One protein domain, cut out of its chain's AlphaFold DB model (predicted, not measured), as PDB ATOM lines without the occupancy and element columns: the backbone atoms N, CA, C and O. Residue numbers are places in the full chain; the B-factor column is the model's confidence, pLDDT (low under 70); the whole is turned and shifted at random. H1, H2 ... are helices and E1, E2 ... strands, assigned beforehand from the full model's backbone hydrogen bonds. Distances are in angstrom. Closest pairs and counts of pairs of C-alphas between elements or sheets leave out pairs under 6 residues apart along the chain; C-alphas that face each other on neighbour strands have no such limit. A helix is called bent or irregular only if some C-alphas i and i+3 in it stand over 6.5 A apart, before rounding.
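This is residues 64 to 241 of the 242 residues of an uncharacterized protein of Rhodnius prolixus (UniProt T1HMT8). A long, curled and strongly twisted sheet, E3 E5 E6 E7 E10, and a smaller twisted sheet, E4 E11 E8 E9, are partly face to face as a sandwich, and their edge strands E10 and E9 come close together along one side. H1, with the small hairpin E1 E2 beside it, packs over the larger sheet's face away from the smaller sheet, H4 covers one end of the sandwich, and a loosely placed stretch with the short helices H2 and H3 runs along the outside. The printed part has 178 residues, with four named helices and eleven named strands in the order E1 E2 H1 E3 E4 E5 E6 E7 E8 E9 H2 H3 E10 H4 E11. The larger sheet is mixed and the other two, E4 E11 E8 E9 and E1 E2, are antiparallel; the class is mixed, helices and strands. The whole is compact, with a radius of gyration of the C-alphas of 16.6 A and spans of 50 by 37 by 31 A.

In the larger sheet, E6 is the longest strand, residues 131 to 147, 45.8 A from C-alpha 131 at (16.974, 50.183, 110.905) to C-alpha 147 at (-15.553, 81.575, 103.471), and it bends by 61 degrees at residue 144. E5, residues 117 to 128, is 31.1 A long and bends by 54 degrees at residue 120. E7, residues 154 to 164, is 30.2 A long; E3 is residues 93 to 96 and E10 residues 216 to 219. The smaller sheet has E4, residues 101 to 106, E8, residues 172 to 179, 23.5 A, E9, residues 185 to 191, and E11, residues 233 to 240, 22.2 A, ending with C-alpha 240 at (-0.135, 55.613, 115.280). E1 is residues 65 to 67, beginning at (17.600, 70.130, 103.050), and E2 residues 74 to 76. H1 is residues 77 to 87, 15.6 A, irregular, with C-alphas 78 and 81 7.3 A apart; H2 is residues 196 to 203, H3 residues 209 to 212 and H4 residues 220 to 227.

E5, E6 and E7 form a meander, each strand the antiparallel neighbour of the one before, through the hairpins E5 E6, with N 124 and O 135 at 2.9 A, and E6 E7, with N 140 and O 161 at 2.9 A. Edge strand E3 is parallel to E5, N 96 and O 123 at 2.8 A; edge strand E10 is antiparallel to E7, N 158 and O 218 at 2.8 A. In the other sheet E11 is antiparallel to E4, N 235 and O 104 at 2.8 A, and to E8, N 236 and O 176 at 2.8 A; E8 and E9 are a hairpin, N 175 and O 189 at 2.8 A. These sheets make a sandwich, two sheets face to face, 9.6 A centre to centre where they face each other, their best planes 36 degrees apart. The closest C-alphas of E9 and E10 are those of Phe 189 and Leu 216, 5.2 A. H1 on one face of the larger sheet gives two layers; its height over the sheet is 10.3 A, and it runs slantwise to the strands, at 44 degrees to E5 on the local plane. The closest C-alphas of H1 and E1 are those of Ser 77 and Ser 66, 5.5 A; E1 and E2 are a hairpin, N 66 and O 75 at 2.8 A. H4 is on the smaller sheet at a height over the sheet of 9.2 A, along E8 at 15 degrees on the local plane, and only grazes the larger sheet with residues 220 to 223. H3 only grazes the larger sheet, H2 is only just not on it, with 4 pairs of C-alphas within 10 A, and H2 and H3 are near each other. Every O i to N i+4 pair is within hydrogen-bond range in H2 and H4, and 5 of 7 are in H1; H3 is too short for such a pair.

The C-alphas farthest apart are those of Gly 130 and Phe 152, 54.7 A. The printed part has no cut and no long link. The mean pLDDT of the printed part is 74.7; 49 residues are under 70, among them residues 146 to 154, 180 to 185 and 196 to 213.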
ATOM      1  N   ARG A  64      19.184  65.969 101.779       61.22
ATOM      2  CA  ARG A  64      17.854  66.567 101.731       61.22
ATOM      3  C   ARG A  64      17.830  67.708 102.750       61.22
ATOM      4  O   ARG A  64      18.083  67.500 103.938       61.22
ATOM      5  N   LEU A  65      17.635  68.920 102.246       64.81
ATOM      6  CA  LEU A  65      17.600  70.130 103.050       64.81
ATOM      7  C   LEU A  65      16.172  70.341 103.564       64.81
ATOM      8  O   LEU A  65      15.224  70.345 102.785       64.81
ATOM      9  N   SER A  66      16.033  70.549 104.867       65.88
ATOM     10  CA  SER A  66      14.798  70.962 105.531       65.88
ATOM     11  C   SER A  66      14.932  72.425 105.965       65.88
ATOM     12  O   SER A  66      16.032  72.909 106.237       65.88
ATOM     13  N   ARG A  67      13.820  73.160 106.051       70.31
ATOM     14  CA  ARG A  67      13.806  74.495 106.670       70.31
ATOM     15  C   ARG A  67      13.327  74.386 108.112       70.31
ATOM     16  O   ARG A  67      12.330  73.714 108.370       70.31
ATOM     17  N   CYS A  68      14.031  75.042 109.033       78.31
ATOM     18  CA  CYS A  68      13.520  75.263 110.384       78.31
ATOM     19  C   CYS A  68      12.213  76.058 110.295       78.31
ATOM     20  O   CYS A  68      12.137  77.035 109.552       78.31
ATOM     21  N   VAL A  69      11.195  75.649 111.048       75.38
ATOM     22  CA  VAL A  69       9.873  76.281 110.991       75.38
ATOM     23  C   VAL A  69       9.868  77.646 111.683       75.38
ATOM     24  O   VAL A  69       9.134  78.541 111.276       75.38
ATOM     25  N   ASP A  70      10.726  77.819 112.686       79.06
ATOM     26  CA  ASP A  70      10.734  78.997 113.553       79.06
ATOM     27  C   ASP A  70      11.675  80.106 113.051       79.06
ATOM     28  O   ASP A  70      11.356  81.286 113.165       79.06
ATOM     29  N   CYS A  71      12.823  79.756 112.453       81.25
ATOM     30  CA  CYS A  71      13.787  80.740 111.931       81.25
ATOM     31  C   CYS A  71      14.041  80.665 110.418       81.25
ATOM     32  O   CYS A  71      14.845  81.438 109.898       81.25
ATOM     33  N   TYR A  72      13.410  79.725 109.709       75.31
ATOM     34  CA  TYR A  72      13.551  79.527 108.258       75.31
ATOM     35  C   TYR A  72      14.969  79.214 107.753       75.31
ATOM     36  O   TYR A  72      15.178  79.120 106.540       75.31
ATOM     37  N   LYS A  73      15.945  78.984 108.645       77.06
ATOM     38  CA  LYS A  73      17.278  78.509 108.257       77.06
ATOM     39  C   LYS A  73      17.169  77.177 107.522       77.06
ATOM     40  O   LYS A  73      16.422  76.283 107.921       77.06
ATOM     41  N   CYS A  74      17.931  77.062 106.442       75.75
ATOM     42  CA  CYS A  74      18.027  75.848 105.649       75.75
ATOM     43  C   CYS A  74      19.100  74.937 106.255       75.75
ATOM     44  O   CYS A  74      20.241  75.357 106.437       75.75
ATOM     45  N   LEU A  75      18.715  73.715 106.609       75.12
ATOM     46  CA  LEU A  75      19.508  72.777 107.397       75.12
ATOM     47  C   LEU A  75      19.457  71.401 106.739       75.12
ATOM     48  O   LEU A  75      18.456  71.045 106.123       75.12
ATOM     49  N   SER A  76      20.493  70.581 106.905       73.06
ATOM     50  CA  SER A  76      20.346  69.155 106.600       73.06
ATOM     51  C   SER A  76      19.353  68.525 107.580       73.06
ATOM     52  O   SER A  76      19.334  68.883 108.761       73.06
ATOM     53  N   SER A  77      18.552  67.552 107.131       67.25
ATOM     54  CA  SER A  77      17.595  66.874 108.023       67.25
ATOM     55  C   SER A  77      18.269  66.245 109.256       67.25
ATOM     56  O   SER A  77      17.660  66.173 110.315       67.25
ATOM     57  N   THR A  78      19.546  65.862 109.156       71.81
ATOM     58  CA  THR A  78      20.345  65.314 110.268       71.81
ATOM     59  C   THR A  78      20.704  66.332 111.349       71.81
ATOM     60  O   THR A  78      20.940  65.941 112.486       71.81
ATOM     61  N   ARG A  79      20.736  67.632 111.031       79.75
ATOM     62  CA  ARG A  79      21.152  68.698 111.963       79.75
ATOM     63  C   ARG A  79      19.985  69.489 112.537       79.75
ATOM     64  O   ARG A  79      20.189  70.437 113.288       79.75
ATOM     65  N   ILE A  80      18.751  69.120 112.194       78.94
ATOM     66  CA  ILE A  80      17.581  69.885 112.622       78.94
ATOM     67  C   ILE A  80      17.383  69.824 114.138       78.94
ATOM     68  O   ILE A  80      17.112  70.848 114.757       78.94
ATOM     69  N   LYS A  81      17.604  68.653 114.745       82.06
ATOM     70  CA  LYS A  81      17.541  68.468 116.198       82.06
ATOM     71  C   LYS A  81      18.606  69.300 116.910       82.06
ATOM     72  O   LYS A  81      18.273  70.056 117.815       82.06
ATOM     73  N   GLU A  82      19.856  69.227 116.443       84.06
ATOM     74  CA  GLU A  82      20.957  70.047 116.963       84.06
ATOM     75  C   GLU A  82      20.603  71.534 116.907       84.06
ATOM     76  O   GLU A  82      20.727  72.235 117.905       84.06
ATOM     77  N   HIS A  83      20.112  72.009 115.765       84.75
ATOM     78  CA  HIS A  83      19.722  73.402 115.595       84.75
ATOM     79  C   HIS A  83      18.641  73.838 116.596       84.75
ATOM     80  O   HIS A  83      18.787  74.889 117.214       84.75
ATOM     81  N   TYR A  84      17.595  73.033 116.814       82.69
ATOM     82  CA  TYR A  84      16.572  73.346 117.817       82.69
ATOM     83  C   TYR A  84      17.144  73.405 119.238       82.69
ATOM     84  O   TYR A  84      16.857  74.352 119.965       82.69
ATOM     85  N   CYS A  85      18.027  72.475 119.609       82.12
ATOM     86  CA  CYS A  85      18.676  72.497 120.922       82.12
ATOM     87  C   CYS A  85      19.580  73.727 121.137       82.12
ATOM     88  O   CYS A  85      19.669  74.223 122.261       82.12
ATOM     89  N   HIS A  86      20.251  74.215 120.088       83.81
ATOM     90  CA  HIS A  86      21.237  75.301 120.191       83.81
ATOM     91  C   HIS A  86      20.675  76.699 119.936       83.81
ATOM     92  O   HIS A  86      21.245  77.664 120.427       83.81
ATOM     93  N   GLU A  87      19.627  76.834 119.128       85.88
ATOM     94  CA  GLU A  87      19.139  78.147 118.687       85.88
ATOM     95  C   GLU A  87      17.710  78.451 119.147       85.88
ATOM     96  O   GLU A  87      17.305  79.611 119.149       85.88
ATOM     97  N   HIS A  88      16.959  77.435 119.583       80.94
ATOM     98  CA  HIS A  88      15.565  77.563 120.016       80.94
ATOM     99  C   HIS A  88      15.385  77.035 121.437       80.94
ATOM    100  O   HIS A  88      14.528  76.197 121.692       80.94
ATOM    101  N   HIS A  89      16.178  77.543 122.383       74.38
ATOM    102  CA  HIS A  89      16.210  77.065 123.776       74.38
ATOM    103  C   HIS A  89      14.859  77.100 124.511       74.38
ATOM    104  O   HIS A  89      14.697  76.440 125.532       74.38
ATOM    105  N   ASN A  90      13.891  77.862 123.998       74.44
ATOM    106  CA  ASN A  90      12.542  77.946 124.551       74.44
ATOM    107  C   ASN A  90      11.627  76.798 124.081       74.44
ATOM    108  O   ASN A  90      10.518  76.659 124.594       74.44
ATOM    109  N   LEU A  91      12.057  76.002 123.097       71.44
ATOM    110  CA  LEU A  91      11.313  74.875 122.550       71.44
ATOM    111  C   LEU A  91      11.944  73.564 123.017       71.44
ATOM    112  O   LEU A  91      13.053  73.202 122.627       71.44
ATOM    113  N   PHE A  92      11.201  72.830 123.836       74.81
ATOM    114  CA  PHE A  92      11.592  71.497 124.269       74.81
ATOM    115  C   PHE A  92      11.238  70.469 123.196       74.81
ATOM    116  O   PHE A  92      10.131  70.482 122.658       74.81
ATOM    117  N   ILE A  93      12.186  69.577 122.901       77.75
ATOM    118  CA  ILE A  93      11.969  68.421 122.031       77.75
ATOM    119  C   ILE A  93      11.574  67.248 122.916       77.75
ATOM    120  O   ILE A  93      12.416  66.699 123.627       77.75
ATOM    121  N   TYR A  94      10.307  66.857 122.865       76.56
ATOM    122  CA  TYR A  94       9.818  65.733 123.659       76.56
ATOM    123  C   TYR A  94      10.071  64.408 122.931       76.56
ATOM    124  O   TYR A  94       9.643  64.263 121.787       76.56
ATOM    125  N   PRO A  95      10.736  63.415 123.540       78.12
ATOM    126  CA  PRO A  95      10.736  62.071 122.985       78.12
ATOM    127  C   PRO A  95       9.341  61.464 123.160       78.12
ATOM    128  O   PRO A  95       8.837  61.368 124.276       78.12
ATOM    129  N   LEU A  96       8.718  61.051 122.060       77.56
ATOM    130  CA  LEU A  96       7.445  60.343 122.069       77.56
ATOM    131  C   LEU A  96       7.676  58.902 121.617       77.56
ATOM    132  O   LEU A  96       8.291  58.648 120.577       77.56
ATOM    133  N   LEU A  97       7.195  57.951 122.414       72.31
ATOM    134  CA  LEU A  97       7.243  56.544 122.043       72.31
ATOM    135  C   LEU A  97       6.214  56.236 120.940       72.31
ATOM    136  O   LEU A  97       5.172  56.892 120.871       72.31
ATOM    137  N   PRO A  98       6.468  55.214 120.105       68.31
ATOM    138  CA  PRO A  98       5.437  54.548 119.312       68.31
ATOM    139  C   PRO A  98       4.127  54.327 120.076       68.31
ATOM    140  O   PRO A  98       4.148  53.767 121.170       68.31
ATOM    141  N   GLY A  99       2.990  54.742 119.506       72.88
ATOM    142  CA  GLY A  99       1.683  54.629 120.171       72.88
ATOM    143  C   GLY A  99       1.454  55.643 121.298       72.88
ATOM    144  O   GLY A  99       0.441  55.564 121.988       72.88
ATOM    145  N   GLY A 100       2.386  56.575 121.505       75.12
ATOM    146  CA  GLY A 100       2.275  57.628 122.503       75.12
ATOM    147  C   GLY A 100       1.265  58.711 122.126       75.12
ATOM    148  O   GLY A 100       0.924  58.916 120.955       75.12
ATOM    149  N   THR A 101       0.848  59.449 123.152       83.00
ATOM    150  CA  THR A 101      -0.079  60.577 123.044       83.00
ATOM    151  C   THR A 101       0.574  61.828 123.605       83.00
ATOM    152  O   THR A 101       1.191  61.782 124.668       83.00
ATOM    153  N   LEU A 102       0.411  62.953 122.915       84.50
ATOM    154  CA  LEU A 102       0.715  64.274 123.453       84.50
ATOM    155  C   LEU A 102      -0.589  65.013 123.751       84.50
ATOM    156  O   LEU A 102      -1.423  65.154 122.861       84.50
ATOM    157  N   SER A 103      -0.731  65.525 124.971       84.19
ATOM    158  CA  SER A 103      -1.892  66.307 125.402       84.19
ATOM    159  C   SER A 103      -1.454  67.685 125.875       84.19
ATOM    160  O   SER A 103      -0.538  67.806 126.689       84.19
ATOM    161  N   PHE A 104      -2.094  68.735 125.369       83.12
ATOM    162  CA  PHE A 104      -1.781  70.108 125.760       83.12
ATOM    163  C   PHE A 104      -2.996  71.025 125.649       83.12
ATOM    164  O   PHE A 104      -3.920  70.781 124.875       83.12
ATOM    165  N   LEU A 105      -2.989  72.096 126.440       83.88
ATOM    166  CA  LEU A 105      -4.010  73.135 126.384       83.88
ATOM    167  C   LEU A 105      -3.645  74.150 125.298       83.88
ATOM    168  O   LEU A 105      -2.508  74.620 125.251       83.88
ATOM    169  N   ILE A 106      -4.612  74.511 124.459       83.75
ATOM    170  CA  ILE A 106      -4.467  75.603 123.503       83.75
ATOM    171  C   ILE A 106      -5.458  76.720 123.801       83.75
ATOM    172  O   ILE A 106      -6.652  76.474 123.996       83.75
ATOM    173  N   GLU A 107      -4.954  77.951 123.780       83.81
ATOM    174  CA  GLU A 107      -5.783  79.147 123.781       83.81
ATOM    175  C   GLU A 107      -5.930  79.692 122.350       83.81
ATOM    176  O   GLU A 107      -4.974  79.782 121.580       83.81
ATOM    177  N   TYR A 108      -7.146  80.053 121.950       80.44
ATOM    178  CA  TYR A 108      -7.429  80.555 120.601       80.44
ATOM    179  C   TYR A 108      -6.827  81.938 120.353       80.44
ATOM    180  O   TYR A 108      -6.430  82.262 119.231       80.44
ATOM    181  N   ASP A 109      -6.760  82.755 121.403       84.56
ATOM    182  CA  ASP A 109      -6.216  84.117 121.371       84.56
ATOM    183  C   ASP A 109      -4.684  84.117 121.228       84.56
ATOM    184  O   ASP A 109      -4.083  85.062 120.718       84.56
ATOM    185  N   ASP A 110      -4.071  82.987 121.565       83.31
ATOM    186  CA  ASP A 110      -2.640  82.712 121.511       83.31
ATOM    187  C   ASP A 110      -2.103  82.550 120.077       83.31
ATOM    188  O   ASP A 110      -0.885  82.513 119.859       83.31
ATOM    189  N   ILE A 111      -3.002  82.426 119.094       84.06
ATOM    190  CA  ILE A 111      -2.697  82.278 117.669       84.06
ATOM    191  C   ILE A 111      -3.257  83.473 116.907       84.06
ATOM    192  O   ILE A 111      -4.471  83.678 116.799       84.06
ATOM    193  N   LYS A 112      -2.350  84.257 116.321       82.75
ATOM    194  CA  LYS A 112      -2.712  85.415 115.504       82.75
ATOM    195  C   LYS A 112      -3.242  84.982 114.139       82.75
ATOM    196  O   LYS A 112      -2.846  83.960 113.579       82.75
ATOM    197  N   LEU A 113      -4.146  85.795 113.598       77.31
ATOM    198  CA  LEU A 113      -4.728  85.591 112.275       77.31
ATOM    199  C   LEU A 113      -3.627  85.552 111.201       77.31
ATOM    200  O   LEU A 113      -2.762  86.424 111.166       77.31
ATOM    201  N   LEU A 114      -3.680  84.542 110.330       73.50
ATOM    202  CA  LEU A 114      -2.728  84.265 109.247       73.50
ATOM    203  C   LEU A 114      -1.271  84.047 109.695       73.50
ATOM    204  O   LEU A 114      -0.361  84.146 108.869       73.50
ATOM    205  N   GLN A 115      -1.034  83.742 110.974       76.81
ATOM    206  CA  GLN A 115       0.293  83.427 111.491       76.81
ATOM    207  C   GLN A 115       0.417  81.940 111.834       76.81
ATOM    208  O   GLN A 115      -0.398  81.386 112.571       76.81
ATOM    209  N   PHE A 116       1.501  81.329 111.356       79.62
ATOM    210  CA  PHE A 116       1.914  79.990 111.759       79.62
ATOM    211  C   PHE A 116       2.502  80.019 113.165       79.62
ATOM    212  O   PHE A 116       3.387  80.827 113.456       79.62
ATOM    213  N   LYS A 117       2.031  79.113 114.020       84.12
ATOM    214  CA  LYS A 117       2.590  78.866 115.347       84.12
ATOM    215  C   LYS A 117       3.017  77.405 115.441       84.12
ATOM    216  O   LYS A 117       2.218  76.510 115.170       84.12
ATOM    217  N   ASN A 118       4.268  77.191 115.829       85.62
ATOM    218  CA  ASN A 118       4.755  75.899 116.294       85.62
ATOM    219  C   ASN A 118       4.301  75.734 117.749       85.62
ATOM    220  O   ASN A 118       4.700  76.515 118.613       85.62
ATOM    221  N   LEU A 119       3.398  74.790 117.998       86.69
ATOM    222  CA  LEU A 119       2.836  74.542 119.327       86.69
ATOM    223  C   LEU A 119       3.746  73.629 120.138       86.69
ATOM    224  O   LEU A 119       4.055  73.920 121.288       86.69
ATOM    225  N   HIS A 120       4.188  72.537 119.518       86.12
ATOM    226  CA  HIS A 120       5.033  71.539 120.155       86.12
ATOM    227  C   HIS A 120       5.982  70.916 119.146       86.12
ATOM    228  O   HIS A 120       5.613  70.671 117.999       86.12
ATOM    229  N   LEU A 121       7.182  70.592 119.616       86.31
ATOM    230  CA  LEU A 121       8.200  69.876 118.867       86.31
ATOM    231  C   LEU A 121       8.499  68.561 119.589       86.31
ATOM    232  O   LEU A 121       8.726  68.539 120.798       86.31
ATOM    233  N   PHE A 122       8.493  67.454 118.861       85.56
ATOM    234  CA  PHE A 122       8.758  66.144 119.442       85.56
ATOM    235  C   PHE A 122       9.492  65.235 118.461       85.56
ATOM    236  O   PHE A 122       9.538  65.481 117.252       85.56
ATOM    237  N   SER A 123      10.096  64.186 118.998       85.50
ATOM    238  CA  SER A 123      10.870  63.201 118.256       85.50
ATOM    239  C   SER A 123      10.317  61.808 118.501       85.50
ATOM    240  O   SER A 123      10.146  61.416 119.653       85.50
ATOM    241  N   ILE A 124      10.104  61.035 117.440       81.38
ATOM    242  CA  ILE A 124       9.750  59.619 117.551       81.38
ATOM    243  C   ILE A 124      10.938  58.781 117.129       81.38
ATOM    244  O   ILE A 124      11.454  58.923 116.014       81.38
ATOM    245  N   GLN A 125      11.334  57.876 118.017       80.19
ATOM    246  CA  GLN A 125      12.242  56.794 117.675       80.19
ATOM    247  C   GLN A 125      11.452  55.677 116.998       80.19
ATOM    248  O   GLN A 125      10.431  55.222 117.513       80.19
ATOM    249  N   TYR A 126      11.928  55.228 115.844       73.81
ATOM    250  CA  TYR A 126      11.320  54.130 115.102       73.81
ATOM    251  C   TYR A 126      12.352  53.048 114.817       73.81
ATOM    252  O   TYR A 126      13.552  53.309 114.730       73.81
ATOM    253  N   THR A 127      11.864  51.818 114.677       69.88
ATOM    254  CA  THR A 127      12.642  50.686 114.178       69.88
ATOM    255  C   THR A 127      11.851  50.056 113.040       69.88
ATOM    256  O   THR A 127      10.778  49.517 113.287       69.88
ATOM    257  N   ILE A 128      12.342  50.158 111.805       68.19
ATOM    258  CA  ILE A 128      11.715  49.556 110.618       68.19
ATOM    259  C   ILE A 128      12.744  48.616 109.999       68.19
ATOM    260  O   ILE A 128      13.858  49.041 109.719       68.19
ATOM    261  N   GLU A 129      12.399  47.337 109.841       71.62
ATOM    262  CA  GLU A 129      13.262  46.323 109.198       71.62
ATOM    263  C   GLU A 129      14.692  46.226 109.782       71.62
ATOM    264  O   GLU A 129      15.646  45.864 109.101       71.62
ATOM    265  N   GLY A 130      14.854  46.533 111.075       67.31
ATOM    266  CA  GLY A 130      16.151  46.529 111.763       67.31
ATOM    267  C   GLY A 130      16.919  47.853 111.689       67.31
ATOM    268  O   GLY A 130      17.890  48.029 112.425       67.31
ATOM    269  N   GLU A 131      16.457  48.819 110.894       62.72
ATOM    270  CA  GLU A 131      16.974  50.183 110.905       62.72
ATOM    271  C   GLU A 131      16.325  50.992 112.025       62.72
ATOM    272  O   GLU A 131      15.102  51.149 112.084       62.72
ATOM    273  N   LYS A 132      17.159  51.532 112.916       75.00
ATOM    274  CA  LYS A 132      16.738  52.494 113.934       75.00
ATOM    275  C   LYS A 132      16.917  53.903 113.402       75.00
ATOM    276  O   LYS A 132      17.977  54.242 112.880       75.00
ATOM    277  N   GLY A 133      15.909  54.737 113.598       77.69
ATOM    278  CA  GLY A 133      15.994  56.150 113.270       77.69
ATOM    279  C   GLY A 133      15.185  57.011 114.224       77.69
ATOM    280  O   GLY A 133      14.413  56.526 115.048       77.69
ATOM    281  N   GLU A 134      15.373  58.317 114.088       81.06
ATOM    282  CA  GLU A 134      14.629  59.334 114.817       81.06
ATOM    283  C   GLU A 134      14.012  60.297 113.803       81.06
ATOM    284  O   GLU A 134      14.694  60.776 112.894       81.06
ATOM    285  N   LYS A 135      12.712  60.568 113.938       82.81
ATOM    286  CA  LYS A 135      12.014  61.577 113.134       82.81
ATOM    287  C   LYS A 135      11.473  62.673 114.024       82.81
ATOM    288  O   LYS A 135      10.863  62.406 115.053       82.81
ATOM    289  N   MET A 136      11.688  63.900 113.573       85.62
ATOM    290  CA  MET A 136      11.231  65.114 114.230       85.62
ATOM    291  C   MET A 136       9.898  65.564 113.636       85.62
ATOM    292  O   MET A 136       9.736  65.611 112.409       85.62
ATOM    293  N   PHE A 137       8.979  65.940 114.515       87.25
ATOM    294  CA  PHE A 137       7.646  66.414 114.181       87.25
ATOM    295  C   PHE A 137       7.325  67.688 114.938       87.25
ATOM    296  O   PHE A 137       7.702  67.843 116.097       87.25
ATOM    297  N   SER A 138       6.587  68.574 114.284       89.25
ATOM    298  CA  SER A 138       6.053  69.783 114.890       89.25
ATOM    299  C   SER A 138       4.537  69.782 114.772       89.25
ATOM    300  O   SER A 138       3.993  69.512 113.701       89.25
ATOM    301  N   ILE A 139       3.847  70.072 115.870       89.88
ATOM    302  CA  ILE A 139       2.415  70.353 115.837       89.88
ATOM    303  C   ILE A 139       2.263  71.824 115.526       89.88
ATOM    304  O   ILE A 139       2.699  72.692 116.281       89.88
ATOM    305  N   MET A 140       1.641  72.082 114.392       87.25
ATOM    306  CA  MET A 140       1.507  73.404 113.824       87.25
ATOM    307  C   MET A 140       0.063  73.852 113.905       87.25
ATOM    308  O   MET A 140      -0.860  73.043 113.788       87.25
ATOM    309  N   ALA A 141      -0.124  75.156 114.059       87.31
ATOM    310  CA  ALA A 141      -1.437  75.752 113.956       87.31
ATOM    311  C   ALA A 141      -1.417  77.112 113.262       87.31
ATOM    312  O   ALA A 141      -0.417  77.832 113.275       87.31
ATOM    313  N   THR A 142      -2.548  77.464 112.655       82.31
ATOM    314  CA  THR A 142      -2.798  78.796 112.096       82.31
ATOM    315  C   THR A 142      -4.277  79.139 112.191       82.31
ATOM    316  O   THR A 142      -5.139  78.265 112.095       82.31
ATOM    317  N   LYS A 143      -4.577  80.427 112.346       81.44
ATOM    318  CA  LYS A 143      -5.941  80.951 112.269       81.44
ATOM    319  C   LYS A 143      -6.173  81.529 110.882       81.44
ATOM    320  O   LYS A 143      -5.367  82.336 110.420       81.44
ATOM    321  N   VAL A 144      -7.249  81.139 110.211       73.75
ATOM    322  CA  VAL A 144      -7.571  81.634 108.862       73.75
ATOM    323  C   VAL A 144      -9.047  82.009 108.753       73.75
ATOM    324  O   VAL A 144      -9.882  81.368 109.395       73.75
ATOM    325  N   PRO A 145      -9.392  83.018 107.938       73.69
ATOM    326  CA  PRO A 145     -10.776  83.244 107.560       73.69
ATOM    327  C   PRO A 145     -11.223  82.123 106.614       73.69
ATOM    328  O   PRO A 145     -10.580  81.853 105.600       73.69
ATOM    329  N   TYR A 146     -12.333  81.475 106.943       67.81
ATOM    330  CA  TYR A 146     -13.001  80.491 106.106       67.81
ATOM    331  C   TYR A 146     -14.253  81.124 105.503       67.81
ATOM    332  O   TYR A 146     -15.109  81.626 106.234       67.81
ATOM    333  N   MET A 147     -14.360  81.108 104.175       59.84
ATOM    334  CA  MET A 147     -15.553  81.575 103.471       59.84
ATOM    335  C   MET A 147     -16.384  80.384 103.013       59.84
ATOM    336  O   MET A 147     -15.895  79.528 102.279       59.84
ATOM    337  N   LEU A 148     -17.653  80.345 103.421       56.25
ATOM    338  CA  LEU A 148     -18.613  79.410 102.842       56.25
ATOM    339  C   LEU A 148     -19.106  79.973 101.500       56.25
ATOM    340  O   LEU A 148     -19.726  81.041 101.502       56.25
ATOM    341  N   PRO A 149     -18.912  79.259 100.373       51.25
ATOM    342  CA  PRO A 149     -19.313  79.746  99.048       51.25
ATOM    343  C   PRO A 149     -20.797  80.118  98.945       51.25
ATOM    344  O   PRO A 149     -21.177  80.958  98.138       51.25
ATOM    345  N   SER A 150     -21.640  79.491  99.767       56.12
ATOM    346  CA  SER A 150     -23.095  79.613  99.721       56.12
ATOM    347  C   SER A 150     -23.689  80.719 100.599       56.12
ATOM    348  O   SER A 150     -24.879  80.981 100.466       56.12
ATOM    349  N   TYR A 151     -22.917  81.352 101.493       57.03
ATOM    350  CA  TYR A 151     -23.492  82.226 102.531       57.03
ATOM    351  C   TYR A 151     -22.922  83.648 102.595       57.03
ATOM    352  O   TYR A 151     -23.444  84.443 103.363       57.03
ATOM    353  N   PHE A 152     -21.885  84.003 101.820       60.88
ATOM    354  CA  PHE A 152     -21.172  85.299 101.933       60.88
ATOM    355  C   PHE A 152     -20.705  85.657 103.362       60.88
ATOM    356  O   PHE A 152     -20.260  86.774 103.616       60.88
ATOM    357  N   GLU A 153     -20.761  84.702 104.287       57.66
ATOM    358  CA  GLU A 153     -20.292  84.833 105.654       57.66
ATOM    359  C   GLU A 153     -18.890  84.239 105.752       57.66
ATOM    360  O   GLU A 153     -18.627  83.104 105.330       57.66
ATOM    361  N   SER A 154     -17.981  85.030 106.316       68.12
ATOM    362  CA  SER A 154     -16.650  84.584 106.696       68.12
ATOM    363  C   SER A 154     -16.588  84.408 108.203       68.12
ATOM    364  O   SER A 154     -16.934  85.331 108.941       68.12
ATOM    365  N   TYR A 155     -16.086  83.271 108.660       72.06
ATOM    366  CA  TYR A 155     -15.759  83.053 110.067       72.06
ATOM    367  C   TYR A 155     -14.323  82.574 110.193       72.06
ATOM    368  O   TYR A 155     -13.771  81.976 109.269       72.06
ATOM    369  N   ASN A 156     -13.701  82.835 111.337       77.88
ATOM    370  CA  ASN A 156     -12.353  82.356 111.572       77.88
ATOM    371  C   ASN A 156     -12.384  80.896 112.023       77.88
ATOM    372  O   ASN A 156     -13.209  80.473 112.840       77.88
ATOM    373  N   VAL A 157     -11.430  80.131 111.515       76.31
ATOM    374  CA  VAL A 157     -11.169  78.763 111.947       76.31
ATOM    375  C   VAL A 157      -9.725  78.640 112.396       76.31
ATOM    376  O   VAL A 157      -8.828  79.308 111.876       76.31
ATOM    377  N   LEU A 158      -9.513  77.777 113.374       82.25
ATOM    378  CA  LEU A 158      -8.206  77.318 113.792       82.25
ATOM    379  C   LEU A 158      -7.915  76.001 113.075       82.25
ATOM    380  O   LEU A 158      -8.682  75.044 113.190       82.25
ATOM    381  N   LEU A 159      -6.817  75.970 112.328       82.81
ATOM    382  CA  LEU A 159      -6.311  74.763 111.689       82.81
ATOM    383  C   LEU A 159      -5.168  74.216 112.535       82.81
ATOM    384  O   LEU A 159      -4.284  74.988 112.906       82.81
ATOM    385  N   ILE A 160      -5.174  72.914 112.809       87.00
ATOM    386  CA  ILE A 160      -4.111  72.226 113.556       87.00
ATOM    387  C   ILE A 160      -3.673  70.994 112.764       87.00
ATOM    388  O   ILE A 160      -4.512  70.201 112.332       87.00
ATOM    389  N   TRP A 161      -2.371  70.814 112.573       87.25
ATOM    390  CA  TRP A 161      -1.823  69.678 111.832       87.25
ATOM    391  C   TRP A 161      -0.485  69.219 112.393       87.25
ATOM    392  O   TRP A 161       0.181  69.931 113.144       87.25
ATOM    393  N   LEU A 162      -0.085  68.016 111.988       88.12
ATOM    394  CA  LEU A 162       1.249  67.507 112.245       88.12
ATOM    395  C   LEU A 162       2.142  67.776 111.034       88.12
ATOM    396  O   LEU A 162       1.816  67.397 109.912       88.12
ATOM    397  N   TYR A 163       3.280  68.419 111.256       86.00
ATOM    398  CA  TYR A 163       4.303  68.673 110.251       86.00
ATOM    399  C   TYR A 163       5.506  67.766 110.492       86.00
ATOM    400  O   TYR A 163       6.075  67.746 111.586       86.00
ATOM    401  N   SER A 164       5.921  67.022 109.468       85.81
ATOM    402  CA  SER A 164       7.170  66.274 109.511       85.81
ATOM    403  C   SER A 164       8.316  67.160 109.052       85.81
ATOM    404  O   SER A 164       8.333  67.666 107.932       85.81
ATOM    405  N   LEU A 165       9.350  67.265 109.885       80.25
ATOM    406  CA  LEU A 165      10.599  67.920 109.492       80.25
ATOM    407  C   LEU A 165      11.474  67.020 108.592       80.25
ATOM    408  O   LEU A 165      12.599  67.384 108.234       80.25
ATOM    409  N   SER A 166      10.954  65.842 108.225       72.62
ATOM    410  CA  SER A 166      11.608  64.807 107.427       72.62
ATOM    411  C   SER A 166      10.853  64.564 106.117       72.62
ATOM    412  O   SER A 166       9.631  64.515 106.087       72.62
ATOM    413  N   HIS A 167      11.587  64.337 105.025       61.47
ATOM    414  CA  HIS A 167      11.021  64.202 103.674       61.47
ATOM    415  C   HIS A 167      10.163  62.952 103.421       61.47
ATOM    416  O   HIS A 167       9.477  62.887 102.408       61.47
ATOM    417  N   ALA A 168      10.256  61.931 104.270       64.88
ATOM    418  CA  ALA A 168       9.490  60.701 104.121       64.88
ATOM    419  C   ALA A 168       8.961  60.292 105.485       64.88
ATOM    420  O   ALA A 168       9.736  59.955 106.389       64.88
ATOM    421  N   CYS A 169       7.644  60.325 105.640       69.88
ATOM    422  CA  CYS A 169       6.984  59.920 106.860       69.88
ATOM    423  C   CYS A 169       5.791  59.028 106.534       69.88
ATOM    424  O   CYS A 169       4.861  59.457 105.865       69.88
ATOM    425  N   TYR A 170       5.857  57.788 107.011       73.69
ATOM    426  CA  TYR A 170       4.745  56.850 107.038       73.69
ATOM    427  C   TYR A 170       4.323  56.778 108.495       73.69
ATOM    428  O   TYR A 170       4.672  55.842 109.191       73.69
ATOM    429  N   VAL A 171       3.747  57.844 109.026       78.06
ATOM    430  CA  VAL A 171       3.216  57.847 110.390       78.06
ATOM    431  C   VAL A 171       1.797  58.331 110.259       78.06
ATOM    432  O   VAL A 171       1.568  59.356 109.636       78.06
ATOM    433  N   THR A 172       0.846  57.603 110.825       81.94
ATOM    434  CA  THR A 172      -0.529  58.094 110.878       81.94
ATOM    435  C   THR A 172      -0.705  58.770 112.223       81.94
ATOM    436  O   THR A 172      -0.158  58.317 113.223       81.94
ATOM    437  N   TYR A 173      -1.461  59.853 112.284       83.81
ATOM    438  CA  TYR A 173      -1.774  60.488 113.555       83.81
ATOM    439  C   TYR A 173      -3.255  60.816 113.647       83.81
ATOM    440  O   TYR A 173      -3.923  60.997 112.627       83.81
ATOM    441  N   THR A 174      -3.747  60.935 114.876       84.19
ATOM    442  CA  THR A 174      -5.065  61.492 115.178       84.19
ATOM    443  C   THR A 174      -4.903  62.731 116.046       84.19
ATOM    444  O   THR A 174      -4.261  62.658 117.086       84.19
ATOM    445  N   ILE A 175      -5.493  63.860 115.643       86.75
ATOM    446  CA  ILE A 175      -5.679  65.024 116.520       86.75
ATOM    447  C   ILE A 175      -7.127  65.032 116.994       86.75
ATOM    448  O   ILE A 175      -8.055  64.951 116.186       86.75
ATOM    449  N   GLN A 176      -7.309  65.176 118.298       84.44
ATOM    450  CA  GLN A 176      -8.593  65.341 118.958       84.44
ATOM    451  C   GLN A 176      -8.625  66.662 119.708       84.44
ATOM    452  O   GLN A 176      -7.727  66.952 120.490       84.44
ATOM    453  N   ALA A 177      -9.679  67.440 119.487       82.50
ATOM    454  CA  ALA A 177     -10.012  68.575 120.332       82.50
ATOM    455  C   ALA A 177     -11.083  68.163 121.330       82.50
ATOM    456  O   ALA A 177     -12.086  67.559 120.946       82.50
ATOM    457  N   ILE A 178     -10.871  68.502 122.593       79.25
ATOM    458  CA  ILE A 178     -11.689  68.054 123.711       79.25
ATOM    459  C   ILE A 178     -12.070  69.260 124.574       79.25
ATOM    460  O   ILE A 178     -11.245  70.146 124.822       79.25
ATOM    461  N   SER A 179     -13.323  69.282 125.034       71.44
ATOM    462  CA  SER A 179     -13.757  70.218 126.077       71.44
ATOM    463  C   SER A 179     -13.272  69.725 127.439       71.44
ATOM    464  O   SER A 179     -13.502  68.566 127.783       71.44
ATOM    465  N   GLY A 180     -12.611  70.594 128.209       61.81
ATOM    466  CA  GLY A 180     -12.002  70.225 129.491       61.81
ATOM    467  C   GLY A 180     -12.989  69.703 130.541       61.81
ATOM    468  O   GLY A 180     -12.599  68.879 131.354       61.81
ATOM    469  N   GLU A 181     -14.258  70.118 130.489       58.78
ATOM    470  CA  GLU A 181     -15.259  69.785 131.516       58.78
ATOM    471  C   GLU A 181     -15.873  68.384 131.342       58.78
ATOM    472  O   GLU A 181     -16.037  67.651 132.307       58.78
ATOM    473  N   ASN A 182     -16.189  67.981 130.105       61.31
ATOM    474  CA  ASN A 182     -16.901  66.719 129.835       61.31
ATOM    475  C   ASN A 182     -16.025  65.657 129.162       61.31
ATOM    476  O   ASN A 182     -16.499  64.561 128.863       61.31
ATOM    477  N   GLN A 183     -14.784  66.015 128.821       66.44
ATOM    478  CA  GLN A 183     -13.835  65.208 128.051       66.44
ATOM    479  C   GLN A 183     -14.380  64.626 126.738       66.44
ATOM    480  O   GLN A 183     -13.808  63.705 126.154       66.44
ATOM    481  N   GLN A 184     -15.474  65.191 126.229       62.22
ATOM    482  CA  GLN A 184     -16.059  64.756 124.975       62.22
ATOM    483  C   GLN A 184     -15.267  65.325 123.792       62.22
ATOM    484  O   GLN A 184     -14.922  66.515 123.795       62.22
ATOM    485  N   PRO A 185     -14.992  64.502 122.763       67.56
ATOM    486  CA  PRO A 185     -14.333  64.968 121.557       67.56
ATOM    487  C   PRO A 185     -15.263  65.913 120.792       67.56
ATOM    488  O   PRO A 185     -16.339  65.529 120.341       67.56
ATOM    489  N   LEU A 186     -14.820  67.155 120.623       74.56
ATOM    490  CA  LEU A 186     -15.506  68.200 119.862       74.56
ATOM    491  C   LEU A 186     -15.264  68.038 118.367       74.56
ATOM    492  O   LEU A 186     -16.140  68.265 117.537       74.56
ATOM    493  N   ALA A 187     -14.035  67.666 118.027       77.38
ATOM    494  CA  ALA A 187     -13.622  67.400 116.668       77.38
ATOM    495  C   ALA A 187     -12.459  66.410 116.681       77.38
ATOM    496  O   ALA A 187     -11.662  66.355 117.621       77.38
ATOM    497  N   THR A 188     -12.370  65.603 115.633       80.88
ATOM    498  CA  THR A 188     -11.313  64.609 115.460       80.88
ATOM    499  C   THR A 188     -10.879  64.603 114.007       80.88
ATOM    500  O   THR A 188     -11.709  64.695 113.105       80.88
ATOM    501  N   PHE A 189      -9.578  64.480 113.783       82.88
ATOM    502  CA  PHE A 189      -8.996  64.319 112.463       82.88
ATOM    503  C   PHE A 189      -7.936  63.224 112.512       82.88
ATOM    504  O   PHE A 189      -7.107  63.230 113.418       82.88
ATOM    505  N   THR A 190      -7.929  62.338 111.516       83.38
ATOM    506  CA  THR A 190      -6.891  61.316 111.341       83.38
ATOM    507  C   THR A 190      -6.272  61.457 109.959       83.38
ATOM    508  O   THR A 190      -6.992  61.528 108.964       83.38
ATOM    509  N   GLY A 191      -4.942  61.474 109.881       82.56
ATOM    510  CA  GLY A 191      -4.240  61.646 108.612       82.56
ATOM    511  C   GLY A 191      -2.740  61.402 108.686       82.56
ATOM    512  O   GLY A 191      -2.232  60.829 109.648       82.56
ATOM    513  N   GLN A 192      -2.043  61.825 107.632       82.94
ATOM    514  CA  GLN A 192      -0.587  61.760 107.521       82.94
ATOM    515  C   GLN A 192       0.030  63.140 107.789       82.94
ATOM    516  O   GLN A 192      -0.590  64.149 107.439       82.94
ATOM    517  N   PRO A 193       1.235  63.209 108.380       84.62
ATOM    518  CA  PRO A 193       1.973  64.445 108.547       84.62
ATOM    519  C   PRO A 193       2.196  65.147 107.212       84.62
ATOM    520  O   PRO A 193       2.515  64.518 106.203       84.62
ATOM    521  N   MET A 194       2.104  66.467 107.236       80.69
ATOM    522  CA  MET A 194       2.461  67.308 106.101       80.69
ATOM    523  C   MET A 194       3.981  67.376 105.939       80.69
ATOM    524  O   MET A 194       4.717  67.378 106.929       80.69
ATOM    525  N   ASP A 195       4.450  67.458 104.697       74.06
ATOM    526  CA  ASP A 195       5.870  67.531 104.351       74.06
ATOM    527  C   ASP A 195       6.329  68.966 104.022       74.06
ATOM    528  O   ASP A 195       5.555  69.927 104.005       74.06
ATOM    529  N   SER A 196       7.626  69.130 103.758       68.00
ATOM    530  CA  SER A 196       8.236  70.428 103.441       68.00
ATOM    531  C   SER A 196       7.711  71.059 102.147       68.00
ATOM    532  O   SER A 196       7.616  72.285 102.065       68.00
ATOM    533  N   ASN A 197       7.318  70.250 101.155       65.31
ATOM    534  CA  ASN A 197       6.743  70.751  99.903       65.31
ATOM    535  C   ASN A 197       5.433  71.496 100.164       65.31
ATOM    536  O   ASN A 197       5.139  72.512  99.529       65.31
ATOM    537  N   PHE A 198       4.653  70.998 101.118       62.50
ATOM    538  CA  PHE A 198       3.407  71.613 101.526       62.50
ATOM    539  C   PHE A 198       3.614  72.974 102.211       62.50
ATOM    540  O   PHE A 198       2.970  73.958 101.838       62.50
ATOM    541  N   MET A 199       4.570  73.077 103.142       61.81
ATOM    542  CA  MET A 199       4.894  74.348 103.815       61.81
ATOM    543  C   MET A 199       5.342  75.443 102.839       61.81
ATOM    544  O   MET A 199       5.019  76.621 103.026       61.81
ATOM    545  N   ASP A 200       6.034  75.072 101.764       60.56
ATOM    546  CA  ASP A 200       6.425  76.013 100.714       60.56
ATOM    547  C   ASP A 200       5.216  76.573  99.947       60.56
ATOM    548  O   ASP A 200       5.192  77.771  99.647       60.56
ATOM    549  N   LYS A 201       4.194  75.755  99.653       59.53
ATOM    550  CA  LYS A 201       2.951  76.218  99.000       59.53
ATOM    551  C   LYS A 201       2.167  77.181  99.889       59.53
ATOM    552  O   LYS A 201       1.692  78.217  99.421       59.53
ATOM    553  N   ILE A 202       2.086  76.867 101.179       56.41
ATOM    554  CA  ILE A 202       1.465  77.726 102.189       56.41
ATOM    555  C   ILE A 202       2.170  79.081 102.266       56.41
ATOM    556  O   ILE A 202       1.533  80.129 102.169       56.41
ATOM    557  N   THR A 203       3.495  79.065 102.412       55.59
ATOM    558  CA  THR A 203       4.300  80.286 102.567       55.59
ATOM    559  C   THR A 203       4.188  81.181 101.330       55.59
ATOM    560  O   THR A 203       4.128  82.404 101.445       55.59
ATOM    561  N   LYS A 204       4.091  80.580 100.138       56.59
ATOM    562  CA  LYS A 204       3.875  81.283  98.862       56.59
ATOM    563  C   LYS A 204       2.426  81.729  98.635       56.59
ATOM    564  O   LYS A 204       2.150  82.317  97.593       56.59
ATOM    565  N   ARG A 205       1.511  81.475  99.583       54.44
ATOM    566  CA  ARG A 205       0.062  81.750  99.481       54.44
ATOM    567  C   ARG A 205      -0.578  81.148  98.227       54.44
ATOM    568  O   ARG A 205      -1.541  81.694  97.700       54.44
ATOM    569  N   SER A 206      -0.023  80.045  97.734       52.06
ATOM    570  CA  SER A 206      -0.482  79.386  96.511       52.06
ATOM    571  C   SER A 206      -1.351  78.159  96.785       52.06
ATOM    572  O   SER A 206      -1.785  77.532  95.831       52.06
ATOM    573  N   ALA A 207      -1.552  77.794  98.056       51.50
ATOM    574  CA  ALA A 207      -2.377  76.658  98.452       51.50
ATOM    575  C   ALA A 207      -3.852  77.068  98.629       51.50
ATOM    576  O   ALA A 207      -4.122  78.074  99.291       51.50
ATOM    577  N   THR A 208      -4.801  76.298  98.082       51.44
ATOM    578  CA  THR A 208      -6.249  76.485  98.354       51.44
ATOM    579  C   THR A 208      -6.691  75.624  99.524       51.44
ATOM    580  O   THR A 208      -6.123  74.556  99.693       51.44
ATOM    581  N   ILE A 209      -7.677  76.064 100.329       50.56
ATOM    582  CA  ILE A 209      -8.149  75.374 101.557       50.56
ATOM    583  C   ILE A 209      -8.455  73.881 101.304       50.56
ATOM    584  O   ILE A 209      -8.185  73.041 102.169       50.56
ATOM    585  N   GLU A 210      -8.918  73.527 100.100       50.59
ATOM    586  CA  GLU A 210      -9.148  72.134  99.697       50.59
ATOM    587  C   GLU A 210      -7.854  71.319  99.504       50.59
ATOM    588  O   GLU A 210      -7.836  70.125  99.797       50.59
ATOM    589  N   GLU A 211      -6.750  71.943  99.079       47.16
ATOM    590  CA  GLU A 211      -5.430  71.300  98.982       47.16
ATOM    591  C   GLU A 211      -4.819  70.991 100.353       47.16
ATOM    592  O   GLU A 211      -3.887  70.192 100.442       47.16
ATOM    593  N   PHE A 212      -5.314  71.615 101.428       54.84
ATOM    594  CA  PHE A 212      -4.709  71.461 102.745       54.84
ATOM    595  C   PHE A 212      -4.994  70.096 103.379       54.84
ATOM    596  O   PHE A 212      -4.275  69.808 104.313       54.84
ATOM    597  N   GLY A 213      -5.987  69.307 102.912       54.84
ATOM    598  CA  GLY A 213      -6.756  68.166 103.497       54.84
ATOM    599  C   GLY A 213      -6.299  67.309 104.705       54.84
ATOM    600  O   GLY A 213      -7.005  66.376 105.077       54.84
ATOM    601  N   HIS A 214      -5.169  67.590 105.343       73.44
ATOM    602  CA  HIS A 214      -4.552  66.867 106.444       73.44
ATOM    603  C   HIS A 214      -4.512  67.669 107.759       73.44
ATOM    604  O   HIS A 214      -3.463  67.806 108.384       73.44
ATOM    605  N   TYR A 215      -5.636  68.250 108.177       79.75
ATOM    606  CA  TYR A 215      -5.699  69.111 109.361       79.75
ATOM    607  C   TYR A 215      -7.030  68.976 110.093       79.75
ATOM    608  O   TYR A 215      -8.075  68.700 109.504       79.75
ATOM    609  N   LEU A 216      -6.983  69.217 111.399       81.75
ATOM    610  CA  LEU A 216      -8.166  69.438 112.211       81.75
ATOM    611  C   LEU A 216      -8.648  70.879 112.022       81.75
ATOM    612  O   LEU A 216      -7.850  71.812 112.132       81.75
ATOM    613  N   ILE A 217      -9.948  71.056 111.781       80.19
ATOM    614  CA  ILE A 217     -10.605  72.366 111.701       80.19
ATOM    615  C   ILE A 217     -11.432  72.579 112.960       80.19
ATOM    616  O   ILE A 217     -12.343  71.803 113.246       80.19
ATOM    617  N   LEU A 218     -11.162  73.668 113.673       78.88
ATOM    618  CA  LEU A 218     -11.956  74.114 114.811       78.88
ATOM    619  C   LEU A 218     -12.554  75.484 114.523       78.88
ATOM    620  O   LEU A 218     -11.839  76.445 114.238       78.88
ATOM    621  N   LYS A 219     -13.882  75.582 114.601       77.88
ATOM    622  CA  LYS A 219     -14.578  76.868 114.498       77.88
ATOM    623  C   LYS A 219     -14.350  77.684 115.766       77.88
ATOM    624  O   LYS A 219     -14.377  77.138 116.866       77.88
ATOM    625  N   GLU A 220     -14.211  78.997 115.607       78.31
ATOM    626  CA  GLU A 220     -14.110  79.936 116.730       78.31
ATOM    627  C   GLU A 220     -15.286  79.808 117.713       78.31
ATOM    628  O   GLU A 220     -15.086  79.850 118.921       78.31
ATOM    629  N   SER A 221     -16.503  79.568 117.211       73.50
ATOM    630  CA  SER A 221     -17.687  79.371 118.056       73.50
ATOM    631  C   SER A 221     -17.537  78.183 119.015       73.50
ATOM    632  O   SER A 221     -17.809  78.327 120.199       73.50
ATOM    633  N   VAL A 222     -17.022  77.049 118.524       71.94
ATOM    634  CA  VAL A 222     -16.793  75.832 119.326       71.94
ATOM    635  C   VAL A 222     -15.740  76.086 120.405       71.94
ATOM    636  O   VAL A 222     -15.878  75.637 121.540       71.94
ATOM    637  N   TYR A 223     -14.697  76.849 120.073       70.88
ATOM    638  CA  TYR A 223     -13.702  77.260 121.058       70.88
ATOM    639  C   TYR A 223     -14.308  78.172 122.138       70.88
ATOM    640  O   TYR A 223     -14.073  77.967 123.328       70.88
ATOM    641  N   ASN A 224     -15.100  79.169 121.736       74.62
ATOM    642  CA  ASN A 224     -15.705  80.128 122.660       74.62
ATOM    643  C   ASN A 224     -16.686  79.465 123.632       74.62
ATOM    644  O   ASN A 224     -16.744  79.867 124.791       74.62
ATOM    645  N   GLU A 225     -17.403  78.433 123.188       70.62
ATOM    646  CA  GLU A 225     -18.231  77.592 124.058       70.62
ATOM    647  C   GLU A 225     -17.379  76.880 125.120       70.62
ATOM    648  O   GLU A 225     -17.721  76.901 126.299       70.62
ATOM    649  N   CYS A 226     -16.214  76.339 124.743       66.88
ATOM    650  CA  CYS A 226     -15.294  75.706 125.696       66.88
ATOM    651  C   CYS A 226     -14.697  76.703 126.692       66.88
ATOM    652  O   CYS A 226     -14.563  76.375 127.868       66.88
ATOM    653  N   LYS A 227     -14.365  77.924 126.243       68.88
ATOM    654  CA  LYS A 227     -13.746  78.969 127.080       68.88
ATOM    655  C   LYS A 227     -14.621  79.375 128.273       68.88
ATOM    656  O   LYS A 227     -14.104  79.821 129.292       68.88
ATOM    657  N   GLN A 228     -15.943  79.251 128.149       70.19
ATOM    658  CA  GLN A 228     -16.869  79.548 129.248       70.19
ATOM    659  C   GLN A 228     -16.764  78.539 130.400       70.19
ATOM    660  O   GLN A 228     -17.106  78.880 131.530       70.19
ATOM    661  N   LEU A 229     -16.289  77.325 130.114       66.06
ATOM    662  CA  LEU A 229     -16.303  76.175 131.021       66.06
ATOM    663  C   LEU A 229     -14.887  75.773 131.462       66.06
ATOM    664  O   LEU A 229     -14.691  75.243 132.551       66.06
ATOM    665  N   TRP A 230     -13.880  76.057 130.635       72.25
ATOM    666  CA  TRP A 230     -12.477  75.725 130.869       72.25
ATOM    667  C   TRP A 230     -11.566  76.819 130.286       72.25
ATOM    668  O   TRP A 230     -11.945  77.449 129.302       72.25
ATOM    669  N   PRO A 231     -10.345  77.056 130.809       72.88
ATOM    670  CA  PRO A 231      -9.439  78.090 130.287       72.88
ATOM    671  C   PRO A 231      -9.059  77.954 128.800       72.88
ATOM    672  O   PRO A 231      -8.550  78.908 128.219       72.88
ATOM    673  N   GLY A 232      -9.319  76.811 128.161       73.56
ATOM    674  CA  GLY A 232      -9.050  76.604 126.739       73.56
ATOM    675  C   GLY A 232      -9.542  75.251 126.232       73.56
ATOM    676  O   GLY A 232     -10.306  74.555 126.901       73.56
ATOM    677  N   THR A 233      -9.078  74.863 125.046       79.00
ATOM    678  CA  THR A 233      -9.382  73.558 124.439       79.00
ATOM    679  C   THR A 233      -8.206  72.612 124.646       79.00
ATOM    680  O   THR A 233      -7.059  72.984 124.402       79.00
ATOM    681  N   ILE A 234      -8.471  71.382 125.085       83.94
ATOM    682  CA  ILE A 234      -7.428  70.358 125.191       83.94
ATOM    683  C   ILE A 234      -7.241  69.733 123.812       83.94
ATOM    684  O   ILE A 234      -8.210  69.317 123.174       83.94
ATOM    685  N   ILE A 235      -5.996  69.675 123.352       85.00
ATOM    686  CA  ILE A 235      -5.606  69.009 122.118       85.00
ATOM    687  C   ILE A 235      -4.842  67.741 122.472       85.00
ATOM    688  O   ILE A 235      -3.785  67.802 123.095       85.00
ATOM    689  N   ASN A 236      -5.371  66.608 122.026       85.69
ATOM    690  CA  ASN A 236      -4.709  65.315 122.082       85.69
ATOM    691  C   ASN A 236      -4.174  64.958 120.700       85.69
ATOM    692  O   ASN A 236      -4.895  65.053 119.709       85.69
ATOM    693  N   VAL A 237      -2.925  64.515 120.633       85.00
ATOM    694  CA  VAL A 237      -2.272  64.049 119.412       85.00
ATOM    695  C   VAL A 237      -1.792  62.628 119.643       85.00
ATOM    696  O   VAL A 237      -0.826  62.403 120.365       85.00
ATOM    697  N   PHE A 238      -2.478  61.679 119.023       84.50
ATOM    698  CA  PHE A 238      -2.149  60.261 119.061       84.50
ATOM    699  C   PHE A 238      -1.294  59.926 117.857       84.50
ATOM    700  O   PHE A 238      -1.699  60.203 116.722       84.50
ATOM    701  N   ILE A 239      -0.134  59.322 118.090       81.31
ATOM    702  CA  ILE A 239       0.725  58.878 117.003       81.31
ATOM    703  C   ILE A 239       0.587  57.376 116.820       81.31
ATOM    704  O   ILE A 239       1.008  56.579 117.656       81.31
ATOM    705  N   HIS A 240       0.013  56.999 115.684       77.88
ATOM    706  CA  HIS A 240      -0.135  55.613 115.280       77.88
ATOM    707  C   HIS A 240       1.125  55.185 114.543       77.88
ATOM    708  O   HIS A 240       1.500  55.761 113.515       77.88
ATOM    709  N   ASN A 241       1.779  54.159 115.072       66.88
ATOM    710  CA  ASN A 241       2.860  53.516 114.349       66.88
ATOM    711  C   ASN A 241       2.317  52.598 113.250       66.88
ATOM    712  O   ASN A 241       1.213  52.064 113.361       66.88
TER     713      ASN A 241